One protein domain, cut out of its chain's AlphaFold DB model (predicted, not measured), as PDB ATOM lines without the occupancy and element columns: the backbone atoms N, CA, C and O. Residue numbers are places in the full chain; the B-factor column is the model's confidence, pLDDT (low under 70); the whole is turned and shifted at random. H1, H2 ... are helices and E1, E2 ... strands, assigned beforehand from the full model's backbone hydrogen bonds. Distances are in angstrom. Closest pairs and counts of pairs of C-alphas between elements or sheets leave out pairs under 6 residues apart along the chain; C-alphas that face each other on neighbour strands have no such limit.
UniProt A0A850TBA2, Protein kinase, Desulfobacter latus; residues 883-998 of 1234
ATOM      1  N   ASP A 883     217.697 284.889 220.603       84.00
ATOM      2  CA  ASP A 883     217.004 283.961 219.697       84.00
ATOM      3  C   ASP A 883     217.473 284.221 218.243       84.00
ATOM      4  O   ASP A 883     217.791 283.271 217.532       84.00
ATOM      5  N   ASP A 884     217.646 285.479 217.822       87.25
ATOM      6  CA  ASP A 884     218.058 285.855 216.456       87.25
ATOM      7  C   ASP A 884     219.507 285.443 216.143       87.25
ATOM      8  O   ASP A 884     219.800 284.892 215.079       87.25
ATOM      9  N   LEU A 885     220.411 285.575 217.121       90.00
ATOM     10  CA  LEU A 885     221.769 285.016 217.033       90.00
ATOM     11  C   LEU A 885     221.779 283.477 216.960       90.00
ATOM     12  O   LEU A 885     222.771 282.890 216.531       90.00
ATOM     13  N   THR A 886     220.690 282.815 217.360       89.44
ATOM     14  CA  THR A 886     220.525 281.357 217.228       89.44
ATOM     15  C   THR A 886     220.125 280.971 215.811       89.44
ATOM     16  O   THR A 886     220.600 279.955 215.313       89.44
ATOM     17  N   GLU A 887     219.315 281.786 215.126       87.75
ATOM     18  CA  GLU A 887     218.964 281.560 213.715       87.75
ATOM     19  C   GLU A 887     220.219 281.584 212.822       87.75
ATOM     20  O   GLU A 887     220.357 280.743 211.942       87.75
ATOM     21  N   ILE A 888     221.194 282.462 213.106       90.25
ATOM     22  CA  ILE A 888     222.490 282.527 212.392       90.25
ATOM     23  C   ILE A 888     223.274 281.202 212.474       90.25
ATOM     24  O   ILE A 888     223.970 280.827 211.525       90.25
ATOM     25  N   VAL A 889     223.188 280.504 213.610       90.94
ATOM     26  CA  VAL A 889     223.846 279.207 213.834       90.94
ATOM     27  C   VAL A 889     223.007 278.063 213.263       90.94
ATOM     28  O   VAL A 889     223.542 277.178 212.606       90.94
ATOM     29  N   PHE A 890     221.688 278.114 213.438       89.81
ATOM     30  CA  PHE A 890     220.740 277.137 212.904       89.81
ATOM     31  C   PHE A 890     220.776 277.075 211.369       89.81
ATOM     32  O   PHE A 890     220.848 275.988 210.802       89.81
ATOM     33  N   ASP A 891     220.833 278.227 210.698       88.00
ATOM     34  CA  ASP A 891     220.972 278.311 209.243       88.00
ATOM     35  C   ASP A 891     222.320 277.723 208.766       88.00
ATOM     36  O   ASP A 891     222.358 277.053 207.737       88.00
ATOM     37  N   GLN A 892     223.413 277.889 209.528       89.19
ATOM     38  CA  GLN A 892     224.692 277.211 209.243       89.19
ATOM     39  C   GLN A 892     224.604 275.693 209.429       89.19
ATOM     40  O   GLN A 892     225.117 274.954 208.589       89.19
ATOM     41  N   CYS A 893     223.942 275.218 210.490       88.31
ATOM     42  CA  CYS A 893     223.711 273.789 210.701       88.31
ATOM     43  C   CYS A 893     222.949 273.175 209.516       88.31
ATOM     44  O   CYS A 893     223.341 272.127 209.006       88.31
ATOM     45  N   ILE A 894     221.907 273.861 209.035       85.75
ATOM     46  CA  ILE A 894     221.145 273.463 207.847       85.75
ATOM     47  C   ILE A 894     222.046 273.432 206.606       85.75
ATOM     48  O   ILE A 894     222.122 272.388 205.958       85.75
ATOM     49  N   SER A 895     222.776 274.512 206.297       84.69
ATOM     50  CA  SER A 895     223.693 274.532 205.146       84.69
ATOM     51  C   SER A 895     224.733 273.414 205.208       84.69
ATOM     52  O   SER A 895     224.939 272.738 204.207       84.69
ATOM     53  N   SER A 896     225.330 273.137 206.373       85.06
ATOM     54  CA  SER A 896     226.309 272.051 206.511       85.06
ATOM     55  C   SER A 896     225.714 270.669 206.215       85.06
ATOM     56  O   SER A 896     226.424 269.826 205.670       85.06
ATOM     57  N   ILE A 897     224.438 270.424 206.536       82.19
ATOM     58  CA  ILE A 897     223.753 269.170 206.183       82.19
ATOM     59  C   ILE A 897     223.533 269.095 204.665       82.19
ATOM     60  O   ILE A 897     223.836 268.076 204.043       82.19
ATOM     61  N   LEU A 898     223.043 270.178 204.054       78.19
ATOM     62  CA  LEU A 898     222.757 270.232 202.618       78.19
ATOM     63  C   LEU A 898     224.029 270.103 201.767       78.19
ATOM     64  O   LEU A 898     224.052 269.305 200.829       78.19
ATOM     65  N   GLU A 899     225.094 270.818 202.130       81.19
ATOM     66  CA  GLU A 899     226.393 270.793 201.453       81.19
ATOM     67  C   GLU A 899     227.055 269.410 201.578       81.19
ATOM     68  O   GLU A 899     227.349 268.774 200.564       81.19
ATOM     69  N   ASN A 900     227.242 268.904 202.805       77.69
ATOM     70  CA  ASN A 900     228.048 267.701 203.045       77.69
ATOM     71  C   ASN A 900     227.321 266.381 202.728       77.69
ATOM     72  O   ASN A 900     227.987 265.408 202.376       77.69
ATOM     73  N   TYR A 901     225.987 266.322 202.864       71.00
ATOM     74  CA  TYR A 901     225.227 265.061 202.772       71.00
ATOM     75  C   TYR A 901     224.263 264.986 201.587       71.00
ATOM     76  O   TYR A 901     224.003 263.884 201.103       71.00
ATOM     77  N   LEU A 902     223.759 266.119 201.080       66.75
ATOM     78  CA  LEU A 902     222.922 266.148 199.869       66.75
ATOM     79  C   LEU A 902     223.656 266.683 198.626       66.75
ATOM     80  O   LEU A 902     223.165 266.494 197.513       66.75
ATOM     81  N   GLY A 903     224.822 267.323 198.785       68.38
ATOM     82  CA  GLY A 903     225.546 267.972 197.686       68.38
ATOM     83  C   GLY A 903     224.801 269.184 197.115       68.38
ATOM     84  O   GLY A 903     224.855 269.434 195.910       68.38
ATOM     85  N   ILE A 904     224.049 269.893 197.963       69.06
ATOM     86  CA  ILE A 904     223.189 271.023 197.599       69.06
ATOM     87  C   ILE A 904     223.782 272.315 198.167       69.06
ATOM     88  O   ILE A 904     223.855 272.496 199.378       69.06
ATOM     89  N   GLU A 905     224.144 273.236 197.275       70.75
ATOM     90  CA  GLU A 905     224.627 274.580 197.608       70.75
ATOM     91  C   GLU A 905     223.623 275.663 197.158       70.75
ATOM     92  O   GLU A 905     222.784 275.428 196.287       70.75
ATOM     93  N   ASN A 906     223.786 276.891 197.671       58.59
ATOM     94  CA  ASN A 906     223.160 278.119 197.147       58.59
ATOM     95  C   ASN A 906     221.611 278.127 197.092       58.59
ATOM     96  O   ASN A 906     221.033 278.674 196.152       58.59
ATOM     97  N   GLN A 907     220.933 277.561 198.096       63.72
ATOM     98  CA  GLN A 907     219.468 277.644 198.234       63.72
ATOM     99  C   GLN A 907     219.014 278.721 199.227       63.72
ATOM    100  O   GLN A 907     219.759 279.126 200.122       63.72
ATOM    101  N   THR A 908     217.776 279.197 199.067       69.44
ATOM    102  CA  THR A 908     217.144 280.100 200.036       69.44
ATOM    103  C   THR A 908     216.721 279.347 201.297       69.44
ATOM    104  O   THR A 908     216.504 278.137 201.279       69.44
ATOM    105  N   ARG A 909     216.565 280.067 202.412       63.44
ATOM    106  CA  ARG A 909     216.233 279.486 203.722       63.44
ATOM    107  C   ARG A 909     214.967 278.620 203.710       63.44
ATOM    108  O   ARG A 909     214.955 277.565 204.337       63.44
ATOM    109  N   ASP A 910     213.939 279.029 202.969       62.44
ATOM    110  CA  ASP A 910     212.679 278.285 202.858       62.44
ATOM    111  C   ASP A 910     212.834 277.004 202.022       62.44
ATOM    112  O   ASP A 910     212.287 275.960 202.378       62.44
ATOM    113  N   GLU A 911     213.626 277.047 200.942       65.81
ATOM    114  CA  GLU A 911     213.964 275.863 200.139       65.81
ATOM    115  C   GLU A 911     214.775 274.862 200.982       65.81
ATOM    116  O   GLU A 911     214.400 273.692 201.092       65.81
ATOM    117  N   SER A 912     215.800 275.350 201.686       68.31
ATOM    118  CA  SER A 912     216.629 274.576 202.614       68.31
ATOM    119  C   SER A 912     215.819 273.918 203.740       68.31
ATOM    120  O   SER A 912     216.021 272.743 204.051       68.31
ATOM    121  N   LEU A 913     214.851 274.636 204.323       67.75
ATOM    122  CA  LEU A 913     213.923 274.082 205.315       67.75
ATOM    123  C   LEU A 913     212.968 273.045 204.704       67.75
ATOM    124  O   LEU A 913     212.667 272.049 205.360       67.75
ATOM    125  N   SER A 914     212.530 273.226 203.453       63.56
ATOM    126  CA  SER A 914     211.658 272.264 202.760       63.56
ATOM    127  C   SER A 914     212.345 270.931 202.426       63.56
ATOM    128  O   SER A 914     211.670 269.915 202.295       63.56
ATOM    129  N   LEU A 915     213.680 270.900 202.336       62.41
ATOM    130  CA  LEU A 915     214.451 269.660 202.177       62.41
ATOM    131  C   LEU A 915     214.553 268.854 203.484       62.41
ATOM    132  O   LEU A 915     214.640 267.626 203.447       62.41
ATOM    133  N   LEU A 916     214.513 269.527 204.639       62.66
ATOM    134  CA  LEU A 916     214.601 268.901 205.966       62.66
ATOM    135  C   LEU A 916     213.228 268.640 206.618       62.66
ATOM    136  O   LEU A 916     213.138 267.824 207.535       62.66
ATOM    137  N   LEU A 917     212.154 269.279 206.136       61.06
ATOM    138  CA  LEU A 917     210.763 269.013 206.522       61.06
ATOM    139  C   LEU A 917     209.935 268.501 205.327       61.06
ATOM    140  O   LEU A 917     209.670 269.275 204.409       61.06
ATOM    141  N   PRO A 918     209.361 267.280 205.384       52.34
ATOM    142  CA  PRO A 918     208.462 266.760 204.344       52.34
ATOM    143  C   PRO A 918     207.218 267.621 204.059       52.34
ATOM    144  O   PRO A 918     206.575 267.444 203.028       52.34
ATOM    145  N   ALA A 919     206.872 268.539 204.970       43.41
ATOM    146  CA  ALA A 919     205.597 269.256 205.038       43.41
ATOM    147  C   ALA A 919     205.234 270.112 203.808       43.41
ATOM    148  O   ALA A 919     204.059 270.429 203.632       43.41
ATOM    149  N   ASP A 920     206.203 270.473 202.960       41.00
ATOM    150  CA  ASP A 920     205.970 271.255 201.737       41.00
ATOM    151  C   ASP A 920     206.473 270.542 200.455       41.00
ATOM    152  O   ASP A 920     206.291 271.037 199.337       41.00
ATOM    153  N   PHE A 921     207.018 269.321 200.570       37.59
ATOM    154  CA  PHE A 921     207.525 268.534 199.437       37.59
ATOM    155  C   PHE A 921     206.393 267.798 198.692       37.59
ATOM    156  O   PHE A 921     206.285 266.573 198.702       37.59
ATOM    157  N   GLN A 922     205.557 268.552 197.964       38.53
ATOM    158  CA  GLN A 922     204.384 268.061 197.207       38.53
ATOM    159  C   GLN A 922     204.683 267.030 196.082       38.53
ATOM    160  O   GLN A 922     203.799 266.724 195.278       38.53
ATOM    161  N   GLY A 923     205.912 266.517 195.975       37.47
ATOM    162  CA  GLY A 923     206.293 265.372 195.137       37.47
ATOM    163  C   GLY A 923     206.236 264.014 195.852       37.47
ATOM    164  O   GLY A 923     206.363 262.987 195.190       37.47
ATOM    165  N   LEU A 924     206.042 263.990 197.176       35.25
ATOM    166  CA  LEU A 924     205.871 262.758 197.947       35.25
ATOM    167  C   LEU A 924     204.578 262.039 197.550       35.25
ATOM    168  O   LEU A 924     203.490 262.603 197.624       35.25
ATOM    169  N   SER A 925     204.691 260.772 197.143       34.19
ATOM    170  CA  SER A 925     203.511 259.944 196.900       34.19
ATOM    171  C   SER A 925     202.874 259.511 198.224       34.19
ATOM    172  O   SER A 925     203.583 259.218 199.189       34.19
ATOM    173  N   GLN A 926     201.547 259.385 198.234       36.53
ATOM    174  CA  GLN A 926     200.717 258.971 199.380       36.53
ATOM    175  C   GLN A 926     201.127 257.610 199.983       36.53
ATOM    176  O   GLN A 926     200.838 257.310 201.133       36.53
ATOM    177  N   ILE A 927     201.862 256.793 199.219       37.53
ATOM    178  CA  ILE A 927     202.448 255.502 199.627       37.53
ATOM    179  C   ILE A 927     203.580 255.690 200.669       37.53
ATOM    180  O   ILE A 927     204.040 254.730 201.280       37.53
ATOM    181  N   THR A 928     204.039 256.927 200.868       38.09
ATOM    182  CA  THR A 928     205.219 257.292 201.671       38.09
ATOM    183  C   THR A 928     204.988 258.475 202.620       38.09
ATOM    184  O   THR A 928     205.937 258.897 203.280       38.09
ATOM    185  N   TYR A 929     203.761 259.004 202.729       43.78
ATOM    186  CA  TYR A 929     203.429 259.949 203.798       43.78
ATOM    187  C   TYR A 929     203.200 259.182 205.105       43.78
ATOM    188  O   TYR A 929     202.166 258.553 205.315       43.78
ATOM    189  N   ASP A 930     204.208 259.213 205.968       51.03
ATOM    190  CA  ASP A 930     204.189 258.623 207.301       51.03
ATOM    191  C   ASP A 930     204.126 259.768 208.332       51.03
ATOM    192  O   ASP A 930     205.119 260.484 208.496       51.03
ATOM    193  N   PRO A 931     202.996 259.965 209.044       50.94
ATOM    194  CA  PRO A 931     202.874 261.002 210.069       50.94
ATOM    195  C   PRO A 931     203.888 260.859 211.211       50.94
ATOM    196  O   PRO A 931     204.228 261.852 211.855       50.94
ATOM    197  N   ARG A 932     204.403 259.643 211.459       53.50
ATOM    198  CA  ARG A 932     205.496 259.420 212.414       53.50
ATOM    199  C   ARG A 932     206.789 259.995 211.846       53.50
ATOM    200  O   ARG A 932     207.446 260.765 212.529       53.50
ATOM    201  N   PHE A 933     207.105 259.727 210.578       60.31
ATOM    202  CA  PHE A 933     208.266 260.315 209.902       60.31
ATOM    203  C   PHE A 933     208.200 261.844 209.823       60.31
ATOM    204  O   PHE A 933     209.193 262.482 210.144       60.31
ATOM    205  N   GLU A 934     207.057 262.461 209.489       60.47
ATOM    206  CA  GLU A 934     206.956 263.933 209.526       60.47
ATOM    207  C   GLU A 934     207.228 264.476 210.941       60.47
ATOM    208  O   GLU A 934     207.923 265.482 211.101       60.47
ATOM    209  N   LYS A 935     206.739 263.781 211.977       60.62
ATOM    210  CA  LYS A 935     207.020 264.104 213.379       60.62
ATOM    211  C   LYS A 935     208.503 263.930 213.736       60.62
ATOM    212  O   LYS A 935     209.047 264.815 214.392       60.62
ATOM    213  N   GLU A 936     209.184 262.885 213.260       65.38
ATOM    214  CA  GLU A 936     210.639 262.746 213.431       65.38
ATOM    215  C   GLU A 936     211.417 263.836 212.655       65.38
ATOM    216  O   GLU A 936     212.389 264.385 213.165       65.38
ATOM    217  N   CYS A 937     210.969 264.253 211.465       67.00
ATOM    218  CA  CYS A 937     211.576 265.381 210.743       67.00
ATOM    219  C   CYS A 937     211.404 266.715 211.492       67.00
ATOM    220  O   CYS A 937     212.317 267.542 211.526       67.00
ATOM    221  N   ARG A 938     210.249 266.928 212.138       64.19
ATOM    222  CA  ARG A 938     210.030 268.072 213.040       64.19
ATOM    223  C   ARG A 938     210.916 267.973 214.282       64.19
ATOM    224  O   ARG A 938     211.529 268.969 214.658       64.19
ATOM    225  N   HIS A 939     211.055 266.778 214.858       68.00
ATOM    226  CA  HIS A 939     211.981 266.504 215.954       68.00
ATOM    227  C   HIS A 939     213.428 266.860 215.574       68.00
ATOM    228  O   HIS A 939     214.081 267.554 216.351       68.00
ATOM    229  N   ASN A 940     213.904 266.482 214.377       73.06
ATOM    230  CA  ASN A 940     215.238 266.850 213.883       73.06
ATOM    231  C   ASN A 940     215.472 268.366 213.934       73.06
ATOM    232  O   ASN A 940     216.487 268.805 214.466       73.06
ATOM    233  N   LEU A 941     214.554 269.175 213.379       73.44
ATOM    234  CA  LEU A 941     214.713 270.634 213.373       73.44
ATOM    235  C   LEU A 941     214.648 271.221 214.786       73.44
ATOM    236  O   LEU A 941     215.396 272.148 215.093       73.44
ATOM    237  N   GLY A 942     213.807 270.662 215.656       68.12
ATOM    238  CA  GLY A 942     213.791 271.000 217.075       68.12
ATOM    239  C   GLY A 942     215.147 270.773 217.741       68.12
ATOM    240  O   GLY A 942     215.706 271.688 218.342       68.12
ATOM    241  N   HIS A 943     215.710 269.578 217.568       73.75
ATOM    242  CA  HIS A 943     217.010 269.205 218.117       73.75
ATOM    243  C   HIS A 943     218.160 270.024 217.504       73.75
ATOM    244  O   HIS A 943     219.050 270.459 218.231       73.75
ATOM    245  N   LEU A 944     218.130 270.304 216.196       80.19
ATOM    246  CA  LEU A 944     219.098 271.185 215.527       80.19
ATOM    247  C   LEU A 944     219.059 272.608 216.094       80.19
ATOM    248  O   LEU A 944     220.091 273.268 216.154       80.19
ATOM    249  N   LYS A 945     217.885 273.086 216.524       79.19
ATOM    250  CA  LYS A 945     217.719 274.428 217.090       79.19
ATOM    251  C   LYS A 945     218.134 274.521 218.560       79.19
ATOM    252  O   LYS A 945     218.678 275.547 218.960       79.19
ATOM    253  N   ILE A 946     217.939 273.450 219.332       73.81
ATOM    254  CA  ILE A 946     218.514 273.297 220.681       73.81
ATOM    255  C   ILE A 946     220.047 273.270 220.590       73.81
ATOM    256  O   ILE A 946     220.729 274.018 221.288       73.81
ATOM    257  N   GLU A 947     220.596 272.475 219.669       81.69
ATOM    258  CA  GLU A 947     222.040 272.417 219.443       81.69
ATOM    259  C   GLU A 947     222.602 273.742 218.918       81.69
ATOM    260  O   GLU A 947     223.657 274.167 219.373       81.69
ATOM    261  N   ALA A 948     221.893 274.462 218.044       87.62
ATOM    262  CA  ALA A 948     222.313 275.790 217.597       87.62
ATOM    263  C   ALA A 948     222.432 276.805 218.754       87.62
ATOM    264  O   ALA A 948     223.357 277.618 218.757       87.62
ATOM    265  N   ASP A 949     221.549 276.741 219.760       83.06
ATOM    266  CA  ASP A 949     221.638 277.577 220.968       83.06
ATOM    267  C   ASP A 949     222.874 277.210 221.811       83.06
ATOM    268  O   ASP A 949     223.625 278.092 222.239       83.06
ATOM    269  N   ARG A 950     223.160 275.906 221.949       84.25
ATOM    270  CA  ARG A 950     224.368 275.380 222.609       84.25
ATOM    271  C   ARG A 950     225.653 275.801 221.881       84.25
ATOM    272  O   ARG A 950     226.581 276.301 222.515       84.25
ATOM    273  N   LEU A 951     225.710 275.640 220.556       87.56
ATOM    274  CA  LEU A 951     226.890 275.960 219.745       87.56
ATOM    275  C   LEU A 951     227.159 277.469 219.664       87.56
ATOM    276  O   LEU A 951     228.318 277.874 219.696       87.56
ATOM    277  N   LYS A 952     226.116 278.314 219.640       89.31
ATOM    278  CA  LYS A 952     226.236 279.779 219.776       89.31
ATOM    279  C   LYS A 952     227.002 280.171 221.043       89.31
ATOM    280  O   LYS A 952     227.851 281.060 220.998       89.31
ATOM    281  N   ILE A 953     226.709 279.513 222.169       81.69
ATOM    282  CA  ILE A 953     227.394 279.763 223.443       81.69
ATOM    283  C   ILE A 953     228.843 279.262 223.367       81.69
ATOM    284  O   ILE A 953     229.754 280.023 223.691       81.69
ATOM    285  N   LEU A 954     229.080 278.043 222.871       83.62
ATOM    286  CA  LEU A 954     230.429 277.469 222.772       83.62
ATOM    287  C   LEU A 954     231.363 278.269 221.852       83.62
ATOM    288  O   LEU A 954     232.431 278.671 222.303       83.62
ATOM    289  N   MET A 955     230.942 278.626 220.634       84.81
ATOM    290  CA  MET A 955     231.736 279.458 219.706       84.81
ATOM    291  C   MET A 955     232.025 280.875 220.235       84.81
ATOM    292  O   MET A 955     232.889 281.573 219.702       84.81
ATOM    293  N   SER A 956     231.296 281.329 221.260       73.94
ATOM    294  CA  SER A 956     231.580 282.593 221.951       73.94
ATOM    295  C   SER A 956     232.641 282.455 223.056       73.94
ATOM    296  O   SER A 956     233.107 283.467 223.569       73.94
ATOM    297  N   GLN A 957     233.035 281.224 223.407       76.12
ATOM    298  CA  GLN A 957     233.970 280.877 224.487       76.12
ATOM    299  C   GLN A 957     235.230 280.139 223.988       76.12
ATOM    300  O   GLN A 957     236.298 280.304 224.575       76.12
ATOM    301  N   SER A 958     235.126 279.338 222.922       74.62
ATOM    302  CA  SER A 958     236.237 278.652 222.245       74.62
ATOM    303  C   SER A 958     236.694 279.438 221.008       74.62
ATOM    304  O   SER A 958     235.907 280.170 220.414       74.62
ATOM    305  N   ASP A 959     237.958 279.295 220.591       69.88
ATOM    306  CA  ASP A 959     238.470 279.809 219.299       69.88
ATOM    307  C   ASP A 959     238.405 278.767 218.167       69.88
ATOM    308  O   ASP A 959     238.966 278.961 217.088       69.88
ATOM    309  N   GLU A 960     237.708 277.658 218.401       79.69
ATOM    310  CA  GLU A 960     237.614 276.535 217.473       79.69
ATOM    311  C   GLU A 960     236.296 276.560 216.680       79.69
ATOM    312  O   GLU A 960     235.355 277.291 216.992       79.69
ATOM    313  N   ASN A 961     236.236 275.770 215.605       85.38
ATOM    314  CA  ASN A 961     234.984 275.513 214.895       85.38
ATOM    315  C   ASN A 961     234.241 274.378 215.601       85.38
ATOM    316  O   ASN A 961     234.799 273.296 215.800       85.38
ATOM    317  N   GLU A 962     232.980 274.616 215.945       88.88
ATOM    318  CA  GLU A 962     232.157 273.657 216.677       88.88
ATOM    319  C   GLU A 962     231.444 272.669 215.741       88.88
ATOM    320  O   GLU A 962     231.279 272.903 214.539       88.88
ATOM    321  N   GLN A 963     231.017 271.534 216.298       84.75
ATOM    322  CA  GLN A 963     230.354 270.472 215.542       84.75
ATOM    323  C   GLN A 963     229.321 269.709 216.383       84.75
ATOM    324  O   GLN A 963     229.533 269.461 217.572       84.75
ATOM    325  N   ILE A 964     228.235 269.271 215.745       83.19
ATOM    326  CA  ILE A 964     227.329 268.249 216.284       83.19
ATOM    327  C   ILE A 964     227.787 266.914 215.694       83.19
ATOM    328  O   ILE A 964     227.677 266.724 214.484       83.19
ATOM    329  N   ARG A 965     228.330 266.006 216.514       76.12
ATOM    330  CA  ARG A 965     228.818 264.701 216.034       76.12
ATOM    331  C   ARG A 965     227.722 263.655 216.007       76.12
ATOM    332  O   ARG A 965     226.972 263.544 216.974       76.12
ATOM    333  N   SER A 966     227.710 262.827 214.964       68.12
ATOM    334  CA  SER A 966     226.837 261.653 214.843       68.12
ATOM    335  C   SER A 966     225.364 261.975 215.152       68.12
ATOM    336  O   SER A 966     224.650 261.204 215.806       68.12
ATOM    337  N   MET A 967     224.895 263.143 214.702       74.75
ATOM    338  CA  MET A 967     223.510 263.560 214.861       74.75
ATOM    339  C   MET A 967     222.627 262.668 213.996       74.75
ATOM    340  O   MET A 967     222.782 262.615 212.779       74.75
ATOM    341  N   GLY A 968     221.709 261.945 214.626       66.62
ATOM    342  CA  GLY A 968     220.811 261.046 213.920       66.62
ATOM    343  C   GLY A 968     219.635 261.792 213.292       66.62
ATOM    344  O   GLY A 968     218.688 262.137 213.994       66.62
ATOM    345  N   LEU A 969     219.671 261.995 211.975       68.12
ATOM    346  CA  LEU A 969     218.634 262.693 211.221       68.12
ATOM    347  C   LEU A 969     217.753 261.739 210.411       68.12
ATOM    348  O   LEU A 969     218.219 260.970 209.570       68.12
ATOM    349  N   TYR A 970     216.444 261.889 210.584       66.00
ATOM    350  CA  TYR A 970     215.429 261.349 209.679       66.00
ATOM    351  C   TYR A 970     215.127 262.360 208.561       66.00
ATOM    352  O   TYR A 970     214.222 263.174 208.716       66.00
ATOM    353  N   PHE A 971     215.893 262.377 207.467       61.12
ATOM    354  CA  PHE A 971     215.687 263.329 206.360       61.12
ATOM    355  C   PHE A 971     215.183 262.666 205.070       61.12
ATOM    356  O   PHE A 971     215.148 261.441 204.935       61.12
ATOM    357  N   PHE A 972     214.760 263.498 204.115       57.62
ATOM    358  CA  PHE A 972     214.246 263.073 202.817       57.62
ATOM    359  C   PHE A 972     215.299 263.312 201.724       57.62
ATOM    360  O   PHE A 972     215.764 264.435 201.560       57.62
ATOM    361  N   ASP A 973     215.657 262.299 200.925       52.22
ATOM    362  CA  ASP A 973     216.655 262.429 199.832       52.22
ATOM    363  C   ASP A 973     216.108 263.165 198.580       52.22
ATOM    364  O   ASP A 973     216.643 263.065 197.472       52.22
ATOM    365  N   GLY A 974     214.975 263.856 198.732       49.78
ATOM    366  CA  GLY A 974     214.171 264.411 197.646       49.78
ATOM    367  C   GLY A 974     213.317 263.383 196.889       49.78
ATOM    368  O   GLY A 974     212.623 263.777 195.946       49.78
ATOM    369  N   ARG A 975     213.347 262.084 197.242       46.31
ATOM    370  CA  ARG A 975     212.646 261.002 196.515       46.31
ATOM    371  C   ARG A 975     211.992 259.936 197.404       46.31
ATOM    372  O   ARG A 975     210.953 259.406 197.007       46.31
ATOM    373  N   LYS A 976     212.569 259.590 198.557       48.44
ATOM    374  CA  LYS A 976     212.100 258.564 199.503       48.44
ATOM    375  C   LYS A 976     212.463 258.910 200.952       48.44
ATOM    376  O   LYS A 976     213.449 259.589 201.226       48.44
ATOM    377  N   LYS A 977     211.678 258.365 201.890       49.84
ATOM    378  CA  LYS A 977     212.091 258.201 203.291       49.84
ATOM    379  C   LYS A 977     213.330 257.303 203.306       49.84
ATOM    380  O   LYS A 977     213.257 256.181 202.798       49.84
ATOM    381  N   VAL A 978     214.438 257.782 203.868       54.97
ATOM    382  CA  VAL A 978     215.552 256.896 204.235       54.97
ATOM    383  C   VAL A 978     215.043 255.997 205.375       54.97
ATOM    384  O   VAL A 978     214.441 256.540 206.306       54.97
ATOM    385  N   PRO A 979     215.160 254.654 205.295       44.03
ATOM    386  CA  PRO A 979     214.555 253.770 206.297       44.03
ATOM    387  C   PRO A 979     215.127 253.996 207.697       44.03
ATOM    388  O   PRO A 979     214.369 254.087 208.663       44.03
ATOM    389  N   ASP A 980     216.449 254.141 207.761       53.41
ATOM    390  CA  ASP A 980     217.235 254.237 208.984       53.41
ATOM    391  C   ASP A 980     217.631 255.685 209.301       53.41
ATOM    392  O   ASP A 980     217.700 256.553 208.426       53.41
ATOM    393  N   GLN A 981     217.923 255.942 210.575       61.50
ATOM    394  CA  GLN A 981     218.369 257.245 211.056       61.50
ATOM    395  C   GLN A 981     219.794 257.545 210.557       61.50
ATOM    396  O   GLN A 981     220.763 256.941 211.024       61.50
ATOM    397  N   VAL A 982     219.952 258.500 209.637       64.56
ATOM    398  CA  VAL A 982     221.267 258.830 209.069       64.56
ATOM    399  C   VAL A 982     222.076 259.631 210.083       64.56
ATOM    400  O   VAL A 982     221.696 260.740 210.455       64.56
ATOM    401  N   ARG A 983     223.210 259.083 210.519       73.69
ATOM    402  CA  ARG A 983     224.153 259.772 211.405       73.69
ATOM    403  C   ARG A 983     225.005 260.749 210.595       73.69
ATOM    404  O   ARG A 983     225.737 260.329 209.700       73.69
ATOM    405  N   VAL A 984     224.893 262.041 210.899       72.19
ATOM    406  CA  VAL A 984     225.637 263.123 210.237       72.19
ATOM    407  C   VAL A 984     226.497 263.900 211.232       72.19
ATOM    408  O   VAL A 984     226.101 264.106 212.378       72.19
ATOM    409  N   ASP A 985     227.651 264.376 210.777       80.94
ATOM    410  CA  ASP A 985     228.449 265.372 211.485       80.94
ATOM    411  C   ASP A 985     228.110 266.755 210.909       80.94
ATOM    412  O   ASP A 985     228.313 267.030 209.722       80.94
ATOM    413  N   VAL A 986     227.550 267.629 211.744       84.88
ATOM    414  CA  VAL A 986     227.156 268.994 211.368       84.88
ATOM    415  C   VAL A 986     228.265 269.948 211.795       84.88
ATOM    416  O   VAL A 986     228.584 270.006 212.980       84.88
ATOM    417  N   PHE A 987     228.840 270.708 210.862       85.69
ATOM    418  CA  PHE A 987     229.986 271.585 211.122       85.69
ATOM    419  C   PHE A 987     229.577 273.059 211.076       85.69
ATOM    420  O   PHE A 987     228.978 273.510 210.102       85.69
ATOM    421  N   VAL A 988     229.955 273.831 212.097       89.50
ATOM    422  CA  VAL A 988     229.639 275.263 212.202       89.50
ATOM    423  C   VAL A 988     230.932 276.074 212.268       89.50
ATOM    424  O   VAL A 988     231.873 275.713 212.975       89.50
ATOM    425  N   LYS A 989     231.008 277.169 211.504       87.88
ATOM    426  CA  LYS A 989     232.236 277.961 211.358       87.88
ATOM    427  C   LYS A 989     232.168 279.195 212.255       87.88
ATOM    428  O   LYS A 989     231.363 280.094 212.002       87.88
ATOM    429  N   LYS A 990     233.053 279.284 213.259       86.88
ATOM    430  CA  LYS A 990     233.098 280.417 214.203       86.88
ATOM    431  C   LYS A 990     233.206 281.754 213.464       86.88
ATOM    432  O   LYS A 990     232.477 282.683 213.785       86.88
ATOM    433  N   GLU A 991     234.044 281.832 212.431       87.94
ATOM    434  CA  GLU A 991     234.227 283.036 211.605       87.94
ATOM    435  C   GLU A 991     232.915 283.513 210.944       87.94
ATOM    436  O   GLU A 991     232.566 284.687 211.050       87.94
ATOM    437  N   GLN A 992     232.132 282.598 210.356       86.25
ATOM    438  CA  GLN A 992     230.850 282.918 209.706       86.25
ATOM    439  C   GLN A 992     229.744 283.282 210.706       86.25
ATOM    440  O   GLN A 992     228.871 284.098 210.399       86.25
ATOM    441  N   PHE A 993     229.774 282.694 211.908       89.44
ATOM    442  CA  PHE A 993     228.920 283.125 213.013       89.44
ATOM    443  C   PHE A 993     229.294 284.539 213.478       89.44
ATOM    444  O   PHE A 993     228.420 285.400 213.546       89.44
ATOM    445  N   LEU A 994     230.580 284.795 213.748       88.94
ATOM    446  CA  LEU A 994     231.065 286.081 214.250       88.94
ATOM    447  C   LEU A 994     230.815 287.237 213.278       88.94
ATOM    448  O   LEU A 994     230.434 288.310 213.737       88.94
ATOM    449  N   GLU A 995     230.999 287.042 211.969       89.56
ATOM    450  CA  GLU A 995     230.747 288.077 210.955       89.56
ATOM    451  C   GLU A 995     229.294 288.580 211.024       89.56
ATOM    452  O   GLU A 995     229.048 289.763 211.281       89.56
ATOM    453  N   LYS A 996     228.324 287.665 210.899       89.31
ATOM    454  CA  LYS A 996     226.889 287.987 210.947       89.31
ATOM    455  C   LYS A 996     226.439 288.467 212.330       89.31
ATOM    456  O   LYS A 996     225.669 289.419 212.431       89.31
ATOM    457  N   ALA A 997     226.929 287.843 213.404       90.38
ATOM    458  CA  ALA A 997     226.595 288.252 214.767       90.38
ATOM    459  C   ALA A 997     227.092 289.675 215.069       90.38
ATOM    460  O   ALA A 997     226.370 290.444 215.701       90.38
ATOM    461  N   ARG A 998     228.281 290.056 214.572       91.50
ATOM    462  CA  ARG A 998     228.813 291.424 214.679       91.50
ATOM    463  C   ARG A 998     228.019 292.426 213.837       91.50
ATOM    464  O   ARG A 998     227.858 293.559 214.282       91.50
TER     465      ARG A 998
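This is residues 883 to 998 of the 1234 residues of the protein "Protein kinase" of Desulfobacter latus (UniProt A0A850TBA2). Helix H1 crosses the long helix H3; the antiparallel hairpin E1 E2 packs on both, E2 by H1, E1 by H3. Short helices H2 and H4 pack on H1. The printed part has 116 residues; its elements run H1 H2 H3 E1 E2 H4. It is mostly helix and compact, radius of gyration of the C-alphas 14.5 A, spans 47 by 25 by 25 A.

H1, residues 884 to 902, touches H3, residues 931 to 954, with 885 to 893 alone, at a steep tilt of 59 degrees; the closest C-alphas, 890 and 948, are 5.1 A apart. In E1, residues 963 to 969, N 964 is within hydrogen-bond range of O 986 in E2, residues 982 to 987, at 2.9 A. In H3 every O i to N i+4 pair is within range; in H1, 13 of 15.

C-alpha 884 is at (218.058, 285.855, 216.456); H3 is 34.5 A long. H2 is residues 909 to 916; H4, 990 to 998, ends at (228.813, 291.424, 214.679).

Links H2 to H3 and E1 to E2 are long; 55 residues have pLDDT under 70.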